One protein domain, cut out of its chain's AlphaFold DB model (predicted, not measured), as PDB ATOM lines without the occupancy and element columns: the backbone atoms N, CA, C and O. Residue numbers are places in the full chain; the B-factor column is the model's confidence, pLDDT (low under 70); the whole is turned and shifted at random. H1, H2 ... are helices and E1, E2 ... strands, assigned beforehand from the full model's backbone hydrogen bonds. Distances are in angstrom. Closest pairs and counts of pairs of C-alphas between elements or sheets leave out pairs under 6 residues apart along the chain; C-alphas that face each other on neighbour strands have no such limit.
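AT A GLANCE: This is residues 124 to 213 of the 266 residues of the protein "Hypothetical protein" of Emiliania huxleyi (UniProt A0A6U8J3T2). A small antiparallel sheet, E2 E1 E3, has H1 and H3 side by side over one face and the other face bare, two layers; H2 lies beyond one end, off the sheet. The printed part has 90 residues, with named elements H1 E1 H2 E2 H3 E3, class mixed. It is compact, radius of gyration of the C-alphas 12.7 A, spanning 43 by 23 by 18 A.

HOW THE PARTS SIT: Start at E1, residues 145 to 150: N 148 meets O 179 of E2, residues 178 to 181, at 2.9 A, and N 147 meets O 210 of E3, residues 207 to 212, at 2.8 A, both within hydrogen-bond range. H1, residues 128 to 137, and H3, residues 186 to 200, touch, closest C-alphas Ala 132 and Ala 193, 4.3 A, at a shallow tilt of 15 degrees, opposite ways. E2, H3, E3 make a split strand-helix-strand unit, E1 between its same-way strands, crossover right-handed. H2, residues 160 to 169, is near H3. In H1, H2 and H3 every O i to N i+4 pair is within hydrogen-bond range.

IN THESE COORDINATES: Find H1 beginning at C-alpha 128 (179.996, 260.625, 163.422); H3 runs 20.9 A, E1 16.5 A, and E3 ends at C-alpha 212 (186.637, 269.005, 153.792).

THE WHOLE: The printed part has no cut and no long link; residues 139 to 143 have pLDDT under 70.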
ATOM      1  N   PRO A 124     181.630 262.478 151.692       88.00
ATOM      2  CA  PRO A 124     180.699 262.024 152.715       88.00
ATOM      3  C   PRO A 124     181.383 261.038 153.665       88.00
ATOM      4  O   PRO A 124     182.047 260.101 153.229       88.00
ATOM      5  N   LEU A 125     181.161 261.223 154.966       89.38
ATOM      6  CA  LEU A 125     181.553 260.268 156.001       89.38
ATOM      7  C   LEU A 125     180.357 259.380 156.353       89.38
ATOM      8  O   LEU A 125     179.200 259.814 156.310       89.38
ATOM      9  N   ARG A 126     180.625 258.129 156.726       86.50
ATOM     10  CA  ARG A 126     179.602 257.113 157.011       86.50
ATOM     11  C   ARG A 126     178.837 257.433 158.287       86.50
ATOM     12  O   ARG A 126     177.625 257.228 158.347       86.50
ATOM     13  N   HIS A 127     179.526 257.926 159.315       87.81
ATOM     14  CA  HIS A 127     178.922 258.278 160.599       87.81
ATOM     15  C   HIS A 127     179.821 259.187 161.444       87.81
ATOM     16  O   HIS A 127     181.002 259.375 161.174       87.81
ATOM     17  N   GLY A 128     179.262 259.727 162.530       88.81
ATOM     18  CA  GLY A 128     179.996 260.625 163.422       88.81
ATOM     19  C   GLY A 128     181.120 259.959 164.229       88.81
ATOM     20  O   GLY A 128     182.005 260.666 164.691       88.81
ATOM     21  N   ALA A 129     181.132 258.626 164.381       91.50
ATOM     22  CA  ALA A 129     182.288 257.940 164.977       91.50
ATOM     23  C   ALA A 129     183.530 257.989 164.064       91.50
ATOM     24  O   ALA A 129     184.596 258.341 164.545       91.50
ATOM     25  N   GLU A 130     183.369 257.784 162.749       92.31
ATOM     26  CA  GLU A 130     184.447 257.949 161.763       92.31
ATOM     27  C   GLU A 130     184.926 259.405 161.739       92.31
ATOM     28  O   GLU A 130     186.120 259.673 161.706       92.31
ATOM     29  N   ALA A 131     183.999 260.363 161.849       91.69
ATOM     30  CA  ALA A 131     184.365 261.766 161.993       91.69
ATOM     31  C   ALA A 131     185.217 262.034 163.247       91.69
ATOM     32  O   ALA A 131     186.214 262.746 163.172       91.69
ATOM     33  N   ALA A 132     184.840 261.473 164.399       91.38
ATOM     34  CA  ALA A 132     185.611 261.629 165.629       91.38
ATOM     35  C   ALA A 132     187.002 260.984 165.515       91.38
ATOM     36  O   ALA A 132     187.980 261.615 165.894       91.38
ATOM     37  N   GLU A 133     187.093 259.784 164.940       91.25
ATOM     38  CA  GLU A 133     188.363 259.090 164.694       91.25
ATOM     39  C   GLU A 133     189.288 259.903 163.785       91.25
ATOM     40  O   GLU A 133     190.455 260.085 164.114       91.25
ATOM     41  N   LEU A 134     188.766 260.457 162.685       89.12
ATOM     42  CA  LEU A 134     189.539 261.320 161.788       89.12
ATOM     43  C   LEU A 134     190.036 262.579 162.498       89.12
ATOM     44  O   LEU A 134     191.186 262.967 162.311       89.12
ATOM     45  N   LEU A 135     189.193 263.203 163.327       87.81
ATOM     46  CA  LEU A 135     189.591 264.365 164.120       87.81
ATOM     47  C   LEU A 135     190.685 263.997 165.124       87.81
ATOM     48  O   LEU A 135     191.616 264.767 165.287       87.81
ATOM     49  N   GLU A 136     190.624 262.839 165.772       87.00
ATOM     50  CA  GLU A 136     191.611 262.429 166.779       87.00
ATOM     51  C   GLU A 136     192.925 261.927 166.187       87.00
ATOM     52  O   GLU A 136     193.983 262.194 166.751       87.00
ATOM     53  N   ALA A 137     192.865 261.249 165.040       83.56
ATOM     54  CA  ALA A 137     194.030 260.742 164.320       83.56
ATOM     55  C   ALA A 137     194.869 261.854 163.671       83.56
ATOM     56  O   ALA A 137     195.993 261.615 163.229       83.56
ATOM     57  N   CYS A 138     194.333 263.071 163.605       71.81
ATOM     58  CA  CYS A 138     195.080 264.244 163.195       71.81
ATOM     59  C   CYS A 138     196.325 264.431 164.076       71.81
ATOM     60  O   CYS A 138     196.218 264.422 165.298       71.81
ATOM     61  N   GLY A 139     197.501 264.603 163.465       63.38
ATOM     62  CA  GLY A 139     198.780 264.833 164.150       63.38
ATOM     63  C   GLY A 139     199.138 266.318 164.281       63.38
ATOM     64  O   GLY A 139     198.263 267.184 164.286       63.38
ATOM     65  N   GLU A 140     200.427 266.631 164.389       52.69
ATOM     66  CA  GLU A 140     200.940 267.997 164.228       52.69
ATOM     67  C   GLU A 140     200.978 268.320 162.723       52.69
ATOM     68  O   GLU A 140     201.809 267.799 161.985       52.69
ATOM     69  N   GLY A 141     200.006 269.089 162.228       55.75
ATOM     70  CA  GLY A 141     199.908 269.441 160.809       55.75
ATOM     71  C   GLY A 141     198.551 270.021 160.417       55.75
ATOM     72  O   GLY A 141     197.655 270.158 161.250       55.75
ATOM     73  N   ALA A 142     198.385 270.361 159.135       55.44
ATOM     74  CA  ALA A 142     197.118 270.861 158.605       55.44
ATOM     75  C   ALA A 142     196.067 269.742 158.598       55.44
ATOM     76  O   ALA A 142     196.144 268.787 157.821       55.44
ATOM     77  N   CYS A 143     195.101 269.863 159.502       64.69
ATOM     78  CA  CYS A 143     194.092 268.849 159.757       64.69
ATOM     79  C   CYS A 143     192.822 269.139 158.938       64.69
ATOM     80  O   CYS A 143     192.443 270.306 158.801       64.69
ATOM     81  N   PRO A 144     192.154 268.115 158.381       74.12
ATOM     82  CA  PRO A 144     190.927 268.317 157.628       74.12
ATOM     83  C   PRO A 144     189.815 268.871 158.526       74.12
ATOM     84  O   PRO A 144     189.749 268.582 159.728       74.12
ATOM     85  N   VAL A 145     188.904 269.639 157.929       84.50
ATOM     86  CA  VAL A 145     187.732 270.165 158.636       84.50
ATOM     87  C   VAL A 145     186.559 269.231 158.401       84.50
ATOM     88  O   VAL A 145     186.261 268.868 157.265       84.50
ATOM     89  N   ILE A 146     185.859 268.854 159.467       89.81
ATOM     90  CA  ILE A 146     184.624 268.081 159.327       89.81
ATOM     91  C   ILE A 146     183.428 269.016 159.376       89.81
ATOM     92  O   ILE A 146     183.358 269.947 160.173       89.81
ATOM     93  N   VAL A 147     182.456 268.745 158.522       90.12
ATOM     94  CA  VAL A 147     181.222 269.501 158.410       90.12
ATOM     95  C   VAL A 147     180.069 268.614 158.843       90.12
ATOM     96  O   VAL A 147     179.803 267.581 158.230       90.12
ATOM     97  N   ALA A 148     179.369 269.020 159.898       91.94
ATOM     98  CA  ALA A 148     178.180 268.350 160.397       91.94
ATOM     99  C   ALA A 148     176.938 269.155 160.001       91.94
ATOM    100  O   ALA A 148     176.787 270.296 160.416       91.94
ATOM    101  N   THR A 149     176.041 268.574 159.207       91.44
ATOM    102  CA  THR A 149     174.812 269.246 158.747       91.44
ATOM    103  C   THR A 149     173.584 268.532 159.279       91.44
ATOM    104  O   THR A 149     173.488 267.303 159.201       91.44
ATOM    105  N   ARG A 150     172.626 269.290 159.808       93.06
ATOM    106  CA  ARG A 150     171.368 268.739 160.309       93.06
ATOM    107  C   ARG A 150     170.433 268.404 159.150       93.06
ATOM    108  O   ARG A 150     169.909 269.287 158.486       93.06
ATOM    109  N   GLN A 151     170.169 267.120 158.950       92.19
ATOM    110  CA  GLN A 151     169.341 266.607 157.856       92.19
ATOM    111  C   GLN A 151     167.885 266.376 158.269       92.19
ATOM    112  O   GLN A 151     166.973 266.503 157.455       92.19
ATOM    113  N   ARG A 152     167.645 266.002 159.531       91.62
ATOM    114  CA  ARG A 152     166.305 265.642 160.021       91.62
ATOM    115  C   ARG A 152     166.039 266.178 161.421       91.62
ATOM    116  O   ARG A 152     166.941 266.585 162.155       91.62
ATOM    117  N   ALA A 153     164.762 266.198 161.791       88.44
ATOM    118  CA  ALA A 153     164.360 266.457 163.164       88.44
ATOM    119  C   ALA A 153     164.747 265.271 164.056       88.44
ATOM    120  O   ALA A 153     164.790 264.126 163.604       88.44
ATOM    121  N   VAL A 154     165.014 265.550 165.330       87.12
ATOM    122  CA  VAL A 154     165.407 264.507 166.272       87.12
ATOM    123  C   VAL A 154     164.202 263.610 166.596       87.12
ATOM    124  O   VAL A 154     163.136 264.137 166.937       87.12
ATOM    125  N   PRO A 155     164.332 262.273 166.513       81.25
ATOM    126  CA  PRO A 155     163.246 261.356 166.842       81.25
ATOM    127  C   PRO A 155     163.031 261.222 168.361       81.25
ATOM    128  O   PRO A 155     163.965 261.361 169.151       81.25
ATOM    129  N   GLY A 156     161.801 260.870 168.754       81.56
ATOM    130  CA  GLY A 156     161.422 260.543 170.137       81.56
ATOM    131  C   GLY A 156     160.969 261.748 170.971       81.56
ATOM    132  O   GLY A 156     161.632 262.777 171.002       81.56
ATOM    133  N   LYS A 157     159.826 261.630 171.666       76.94
ATOM    134  CA  LYS A 157     159.216 262.741 172.431       76.94
ATOM    135  C   LYS A 157     159.922 263.037 173.763       76.94
ATOM    136  O   LYS A 157     160.081 264.204 174.094       76.94
ATOM    137  N   ALA A 158     160.350 262.007 174.497       78.50
ATOM    138  CA  ALA A 158     160.812 262.137 175.886       78.50
ATOM    139  C   ALA A 158     162.102 262.964 176.049       78.50
ATOM    140  O   ALA A 158     162.230 263.719 177.004       78.50
ATOM    141  N   GLU A 159     163.036 262.875 175.096       83.69
ATOM    142  CA  GLU A 159     164.319 263.597 175.155       83.69
ATOM    143  C   GLU A 159     164.436 264.728 174.129       83.69
ATOM    144  O   GLU A 159     165.493 265.357 174.014       83.69
ATOM    145  N   ARG A 160     163.368 265.000 173.366       86.25
ATOM    146  CA  ARG A 160     163.412 265.941 172.241       86.25
ATOM    147  C   ARG A 160     163.949 267.300 172.663       86.25
ATOM    148  O   ARG A 160     164.845 267.824 172.019       86.25
ATOM    149  N   GLN A 161     163.445 267.844 173.768       88.31
ATOM    150  CA  GLN A 161     163.835 269.168 174.248       88.31
ATOM    151  C   GLN A 161     165.328 269.243 174.590       88.31
ATOM    152  O   GLN A 161     165.995 270.195 174.195       88.31
ATOM    153  N   ARG A 162     165.873 268.215 175.255       89.75
ATOM    154  CA  ARG A 162     167.303 268.137 175.593       89.75
ATOM    155  C   ARG A 162     168.169 268.067 174.336       89.75
ATOM    156  O   ARG A 162     169.186 268.748 174.251       89.75
ATOM    157  N   ARG A 163     167.762 267.261 173.353       91.31
ATOM    158  CA  ARG A 163     168.504 267.086 172.097       91.31
ATOM    159  C   ARG A 163     168.420 268.320 171.193       91.31
ATOM    160  O   ARG A 163     169.415 268.682 170.581       91.31
ATOM    161  N   GLU A 164     167.278 269.004 171.151       91.81
ATOM    162  CA  GLU A 164     167.132 270.286 170.445       91.81
ATOM    163  C   GLU A 164     167.933 271.406 171.128       91.81
ATOM    164  O   GLU A 164     168.544 272.223 170.443       91.81
ATOM    165  N   ALA A 165     167.999 271.427 172.465       90.56
ATOM    166  CA  ALA A 165     168.860 272.360 173.195       90.56
ATOM    167  C   ALA A 165     170.346 272.117 172.886       90.56
ATOM    168  O   ALA A 165     171.079 273.072 172.633       90.56
ATOM    169  N   PHE A 166     170.768 270.848 172.831       92.75
ATOM    170  CA  PHE A 166     172.111 270.476 172.388       92.75
ATOM    171  C   PHE A 166     172.380 270.954 170.956       92.75
ATOM    172  O   PHE A 166     173.338 271.683 170.738       92.75
ATOM    173  N   LEU A 167     171.494 270.653 170.000       92.38
ATOM    174  CA  LEU A 167     171.629 271.122 168.617       92.38
ATOM    175  C   LEU A 167     171.726 272.647 168.518       92.38
ATOM    176  O   LEU A 167     172.568 273.155 167.784       92.38
ATOM    177  N   LYS A 168     170.914 273.382 169.281       90.00
ATOM    178  CA  LYS A 168     170.988 274.846 169.345       90.00
ATOM    179  C   LYS A 168     172.354 275.320 169.849       90.00
ATOM    180  O   LYS A 168     172.912 276.237 169.254       90.00
ATOM    181  N   ALA A 169     172.898 274.693 170.893       87.00
ATOM    182  CA  ALA A 169     174.227 275.012 171.417       87.00
ATOM    183  C   ALA A 169     175.346 274.703 170.404       87.00
ATOM    184  O   ALA A 169     176.333 275.424 170.334       87.00
ATOM    185  N   CYS A 170     175.164 273.677 169.572       85.56
ATOM    186  CA  CYS A 170     176.094 273.318 168.502       85.56
ATOM    187  C   CYS A 170     175.980 274.201 167.247       85.56
ATOM    188  O   CYS A 170     176.706 273.964 166.286       85.56
ATOM    189  N   GLY A 171     175.057 275.169 167.210       84.12
ATOM    190  CA  GLY A 171     174.805 275.979 166.012       84.12
ATOM    191  C   GLY A 171     173.980 275.270 164.931       84.12
ATOM    192  O   GLY A 171     174.028 275.668 163.776       84.12
ATOM    193  N   LEU A 172     173.200 274.247 165.299       89.56
ATOM    194  CA  LEU A 172     172.332 273.458 164.410       89.56
ATOM    195  C   LEU A 172     170.819 273.585 164.736       89.56
ATOM    196  O   LEU A 172     170.106 272.569 164.804       89.56
ATOM    197  N   PRO A 173     170.275 274.794 165.000       87.94
ATOM    198  CA  PRO A 173     168.888 274.947 165.436       87.94
ATOM    199  C   PRO A 173     167.848 274.576 164.366       87.94
ATOM    200  O   PRO A 173     166.714 274.259 164.732       87.94
ATOM    201  N   ARG A 174     168.186 274.606 163.071       88.00
ATOM    202  CA  ARG A 174     167.263 274.345 161.954       88.00
ATOM    203  C   ARG A 174     167.784 273.247 161.029       88.00
ATOM    204  O   ARG A 174     168.960 272.901 161.033       88.00
ATOM    205  N   LEU A 175     166.877 272.673 160.239       88.88
ATOM    206  CA  LEU A 175     167.253 271.747 159.170       88.88
ATOM    207  C   LEU A 175     168.074 272.483 158.111       88.88
ATOM    208  O   LEU A 175     167.741 273.611 157.759       88.88
ATOM    209  N   GLY A 176     169.113 271.826 157.611       85.38
ATOM    210  CA  GLY A 176     170.076 272.401 156.679       85.38
ATOM    211  C   GLY A 176     171.175 273.225 157.349       85.38
ATOM    212  O   GLY A 176     172.170 273.493 156.689       85.38
ATOM    213  N   ASP A 177     171.044 273.577 158.635       86.12
ATOM    214  CA  ASP A 177     172.124 274.264 159.344       86.12
ATOM    215  C   ASP A 177     173.345 273.347 159.454       86.12
ATOM    216  O   ASP A 177     173.232 272.118 159.585       86.12
ATOM    217  N   THR A 178     174.512 273.977 159.440       86.56
ATOM    218  CA  THR A 178     175.803 273.314 159.362       86.56
ATOM    219  C   THR A 178     176.728 273.828 160.460       86.56
ATOM    220  O   THR A 178     176.795 275.018 160.738       86.56
ATOM    221  N   ALA A 179     177.463 272.919 161.086       88.25
ATOM    222  CA  ALA A 179     178.506 273.213 162.049       88.25
ATOM    223  C   ALA A 179     179.838 272.727 161.483       88.25
ATOM    224  O   ALA A 179     179.950 271.584 161.027       88.25
ATOM    225  N   HIS A 180     180.848 273.588 161.519       87.94
ATOM    226  CA  HIS A 180     182.211 273.200 161.191       87.94
ATOM    227  C   HIS A 180     182.932 272.744 162.450       87.94
ATOM    228  O   HIS A 180     182.799 273.339 163.520       87.94
ATOM    229  N   LEU A 181     183.691 271.671 162.296       88.94
ATOM    230  CA  LEU A 181     184.445 270.999 163.335       88.94
ATOM    231  C   LEU A 181     185.931 271.157 162.987       88.94
ATOM    232  O   LEU A 181     186.532 270.229 162.438       88.94
ATOM    233  N   PRO A 182     186.513 272.352 163.210       84.31
ATOM    234  CA  PRO A 182     187.922 272.587 162.940       84.31
ATOM    235  C   PRO A 182     188.794 271.782 163.905       84.31
ATOM    236  O   PRO A 182     188.413 271.497 165.044       84.31
ATOM    237  N   SER A 183     189.987 271.436 163.448       81.94
ATOM    238  CA  SER A 183     190.948 270.580 164.152       81.94
ATOM    239  C   SER A 183     192.347 271.203 164.186       81.94
ATOM    240  O   SER A 183     193.334 270.502 164.412       81.94
ATOM    241  N   PHE A 184     192.426 272.526 163.984       75.31
ATOM    242  CA  PHE A 184     193.678 273.265 163.816       75.31
ATOM    243  C   PHE A 184     194.548 273.273 165.074       75.31
ATOM    244  O   PHE A 184     195.769 273.285 164.975       75.31
ATOM    245  N   THR A 185     193.934 273.233 166.259       75.81
ATOM    246  CA  THR A 185     194.645 273.157 167.544       75.81
ATOM    247  C   THR A 185     194.242 271.900 168.317       75.81
ATOM    248  O   THR A 185     193.121 271.416 168.130       75.81
ATOM    249  N   PRO A 186     195.080 271.381 169.237       81.12
ATOM    250  CA  PRO A 186     194.715 270.229 170.069       81.12
ATOM    251  C   PRO A 186     193.403 270.434 170.846       81.12
ATOM    252  O   PRO A 186     192.542 269.559 170.863       81.12
ATOM    253  N   ALA A 187     193.191 271.630 171.406       81.38
ATOM    254  CA  ALA A 187     191.959 271.958 172.125       81.38
ATOM    255  C   ALA A 187     190.729 272.017 171.198       81.38
ATOM    256  O   ALA A 187     189.634 271.595 171.575       81.38
ATOM    257  N   GLN A 188     190.873 272.545 169.976       81.88
ATOM    258  CA  GLN A 188     189.793 272.512 168.985       81.88
ATOM    259  C   GLN A 188     189.493 271.082 168.539       81.88
ATOM    260  O   GLN A 188     188.327 270.711 168.475       81.88
ATOM    261  N   ARG A 189     190.529 270.277 168.303       86.19
ATOM    262  CA  ARG A 189     190.431 268.871 167.916       86.19
ATOM    263  C   ARG A 189     189.626 268.060 168.921       86.19
ATOM    264  O   ARG A 189     188.661 267.405 168.536       86.19
ATOM    265  N   GLU A 190     189.964 268.169 170.202       88.50
ATOM    266  CA  GLU A 190     189.245 267.485 171.275       88.50
ATOM    267  C   GLU A 190     187.773 267.922 171.335       88.50
ATOM    268  O   GLU A 190     186.865 267.084 171.361       88.50
ATOM    269  N   ARG A 191     187.507 269.236 171.285       88.69
ATOM    270  CA  ARG A 191     186.134 269.769 171.264       88.69
ATOM    271  C   ARG A 191     185.343 269.265 170.057       88.69
ATOM    272  O   ARG A 191     184.207 268.823 170.217       88.69
ATOM    273  N   SER A 192     185.943 269.304 168.874       91.00
ATOM    274  CA  SER A 192     185.352 268.850 167.616       91.00
ATOM    275  C   SER A 192     185.059 267.351 167.633       91.00
ATOM    276  O   SER A 192     183.962 266.944 167.245       91.00
ATOM    277  N   ALA A 193     185.978 266.526 168.142       91.75
ATOM    278  CA  ALA A 193     185.784 265.083 168.267       91.75
ATOM    279  C   ALA A 193     184.646 264.754 169.247       91.75
ATOM    280  O   ALA A 193     183.749 263.962 168.943       91.75
ATOM    281  N   ASN A 194     184.612 265.427 170.400       92.62
ATOM    282  CA  ASN A 194     183.538 265.277 171.381       92.62
ATOM    283  C   ASN A 194     182.180 265.724 170.829       92.62
ATOM    284  O   ASN A 194     181.164 265.058 171.060       92.62
ATOM    285  N   LEU A 195     182.162 266.800 170.045       94.12
ATOM    286  CA  LEU A 195     180.966 267.260 169.354       94.12
ATOM    287  C   LEU A 195     180.497 266.239 168.306       94.12
ATOM    288  O   LEU A 195     179.318 265.880 168.303       94.12
ATOM    289  N   ALA A 196     181.400 265.691 167.487       94.31
ATOM    290  CA  ALA A 196     181.079 264.639 166.521       94.31
ATOM    291  C   ALA A 196     180.462 263.402 167.200       94.31
ATOM    292  O   ALA A 196     179.418 262.909 166.759       94.31
ATOM    293  N   ARG A 197     181.025 262.962 168.336       94.56
ATOM    294  CA  ARG A 197     180.462 261.879 169.164       94.56
ATOM    295  C   ARG A 197     179.076 262.212 169.707       94.56
ATOM    296  O   ARG A 197     178.192 261.358 169.693       94.56
ATOM    297  N   GLY A 198     178.880 263.429 170.212       93.31
ATOM    298  CA  GLY A 198     177.587 263.884 170.726       93.31
ATOM    299  C   GLY A 198     176.516 263.900 169.635       93.31
ATOM    300  O   GLY A 198     175.424 263.364 169.824       93.31
ATOM    301  N   LEU A 199     176.856 264.439 168.464       94.25
ATOM    302  CA  LEU A 199     175.986 264.496 167.290       94.25
ATOM    303  C   LEU A 199     175.667 263.102 166.735       94.25
ATOM    304  O   LEU A 199     174.526 262.842 166.353       94.25
ATOM    305  N   HIS A 200     176.631 262.177 166.757       93.06
ATOM    306  CA  HIS A 200     176.424 260.787 166.349       93.06
ATOM    307  C   HIS A 200     175.316 260.087 167.157       93.06
ATOM    308  O   HIS A 200     174.521 259.332 166.595       93.06
ATOM    309  N   LYS A 201     175.210 260.384 168.461       91.69
ATOM    310  CA  LYS A 201     174.218 259.781 169.372       91.69
ATOM    311  C   LYS A 201     172.771 260.201 169.089       91.69
ATOM    312  O   LYS A 201     171.851 259.616 169.657       91.69
ATOM    313  N   LEU A 202     172.539 261.194 168.226       89.69
ATOM    314  CA  LEU A 202     171.188 261.669 167.899       89.69
ATOM    315  C   LEU A 202     170.394 260.694 167.019       89.69
ATOM    316  O   LEU A 202     169.166 260.798 166.955       89.69
ATOM    317  N   GLY A 203     171.078 259.736 166.393       85.06
ATOM    318  CA  GLY A 203     170.488 258.693 165.565       85.06
ATOM    319  C   GLY A 203     170.868 258.813 164.084       85.06
ATOM    320  O   GLY A 203     171.295 259.877 163.620       85.06
ATOM    321  N   PRO A 204     170.716 257.716 163.324       85.94
ATOM    322  CA  PRO A 204     171.107 257.665 161.922       85.94
ATOM    323  C   PRO A 204     170.294 258.656 161.081       85.94
ATOM    324  O   PRO A 204     169.074 258.764 161.211       85.94
ATOM    325  N   GLY A 205     170.982 259.394 160.209       87.69
ATOM    326  CA  GLY A 205     170.359 260.343 159.285       87.69
ATOM    327  C   GLY A 205     169.838 261.640 159.917       87.69
ATOM    328  O   GLY A 205     169.248 262.443 159.200       87.69
ATOM    329  N   VAL A 206     170.040 261.874 161.221       91.75
ATOM    330  CA  VAL A 206     169.765 263.187 161.839       91.75
ATOM    331  C   VAL A 206     170.835 264.195 161.438       91.75
ATOM    332  O   VAL A 206     170.503 265.314 161.051       91.75
ATOM    333  N   ILE A 207     172.101 263.777 161.486       95.00
ATOM    334  CA  ILE A 207     173.271 264.572 161.113       95.00
ATOM    335  C   ILE A 207     174.015 263.859 159.983       95.00
ATOM    336  O   ILE A 207     174.285 262.662 160.085       95.00
ATOM    337  N   SER A 208     174.358 264.590 158.924       92.94
ATOM    338  CA  SER A 208     175.320 264.145 157.913       92.94
ATOM    339  C   SER A 208     176.692 264.725 158.219       92.94
ATOM    340  O   SER A 208     176.791 265.922 158.488       92.94
ATOM    341  N   PHE A 209     177.733 263.909 158.103       93.19
ATOM    342  CA  PHE A 209     179.117 264.340 158.256       93.19
ATOM    343  C   PHE A 209     179.806 264.327 156.893       93.19
ATOM    344  O   PHE A 209     179.608 263.398 156.109       93.19
ATOM    345  N   ARG A 210     180.592 265.359 156.599       90.50
ATOM    346  CA  ARG A 210     181.431 265.438 155.399       90.50
ATOM    347  C   ARG A 210     182.832 265.892 155.774       90.50
ATOM    348  O   ARG A 210     182.985 266.710 156.676       90.50
ATOM    349  N   LEU A 211     183.826 265.371 155.076       87.75
ATOM    350  CA  LEU A 211     185.223 265.747 155.199       87.75
ATOM    351  C   LEU A 211     185.549 266.829 154.168       87.75
ATOM    352  O   LEU A 211     185.381 266.611 152.970       87.75
ATOM    353  N   LEU A 212     186.017 267.985 154.630       82.62
ATOM    354  CA  LEU A 212     186.637 269.005 153.792       82.62
ATOM    355  C   LEU A 212     188.151 268.828 153.860       82.62
ATOM    356  O   LEU A 212     188.807 269.269 154.807       82.62
ATOM    357  N   GLU A 213     188.695 268.153 152.851       73.38
ATOM    358  CA  GLU A 213     190.135 267.906 152.740       73.38
ATOM    359  C   GLU A 213     190.915 269.147 152.299       73.38
ATOM    360  O   GLU A 213     192.079 269.298 152.664       73.38
TER     361      GLU A 213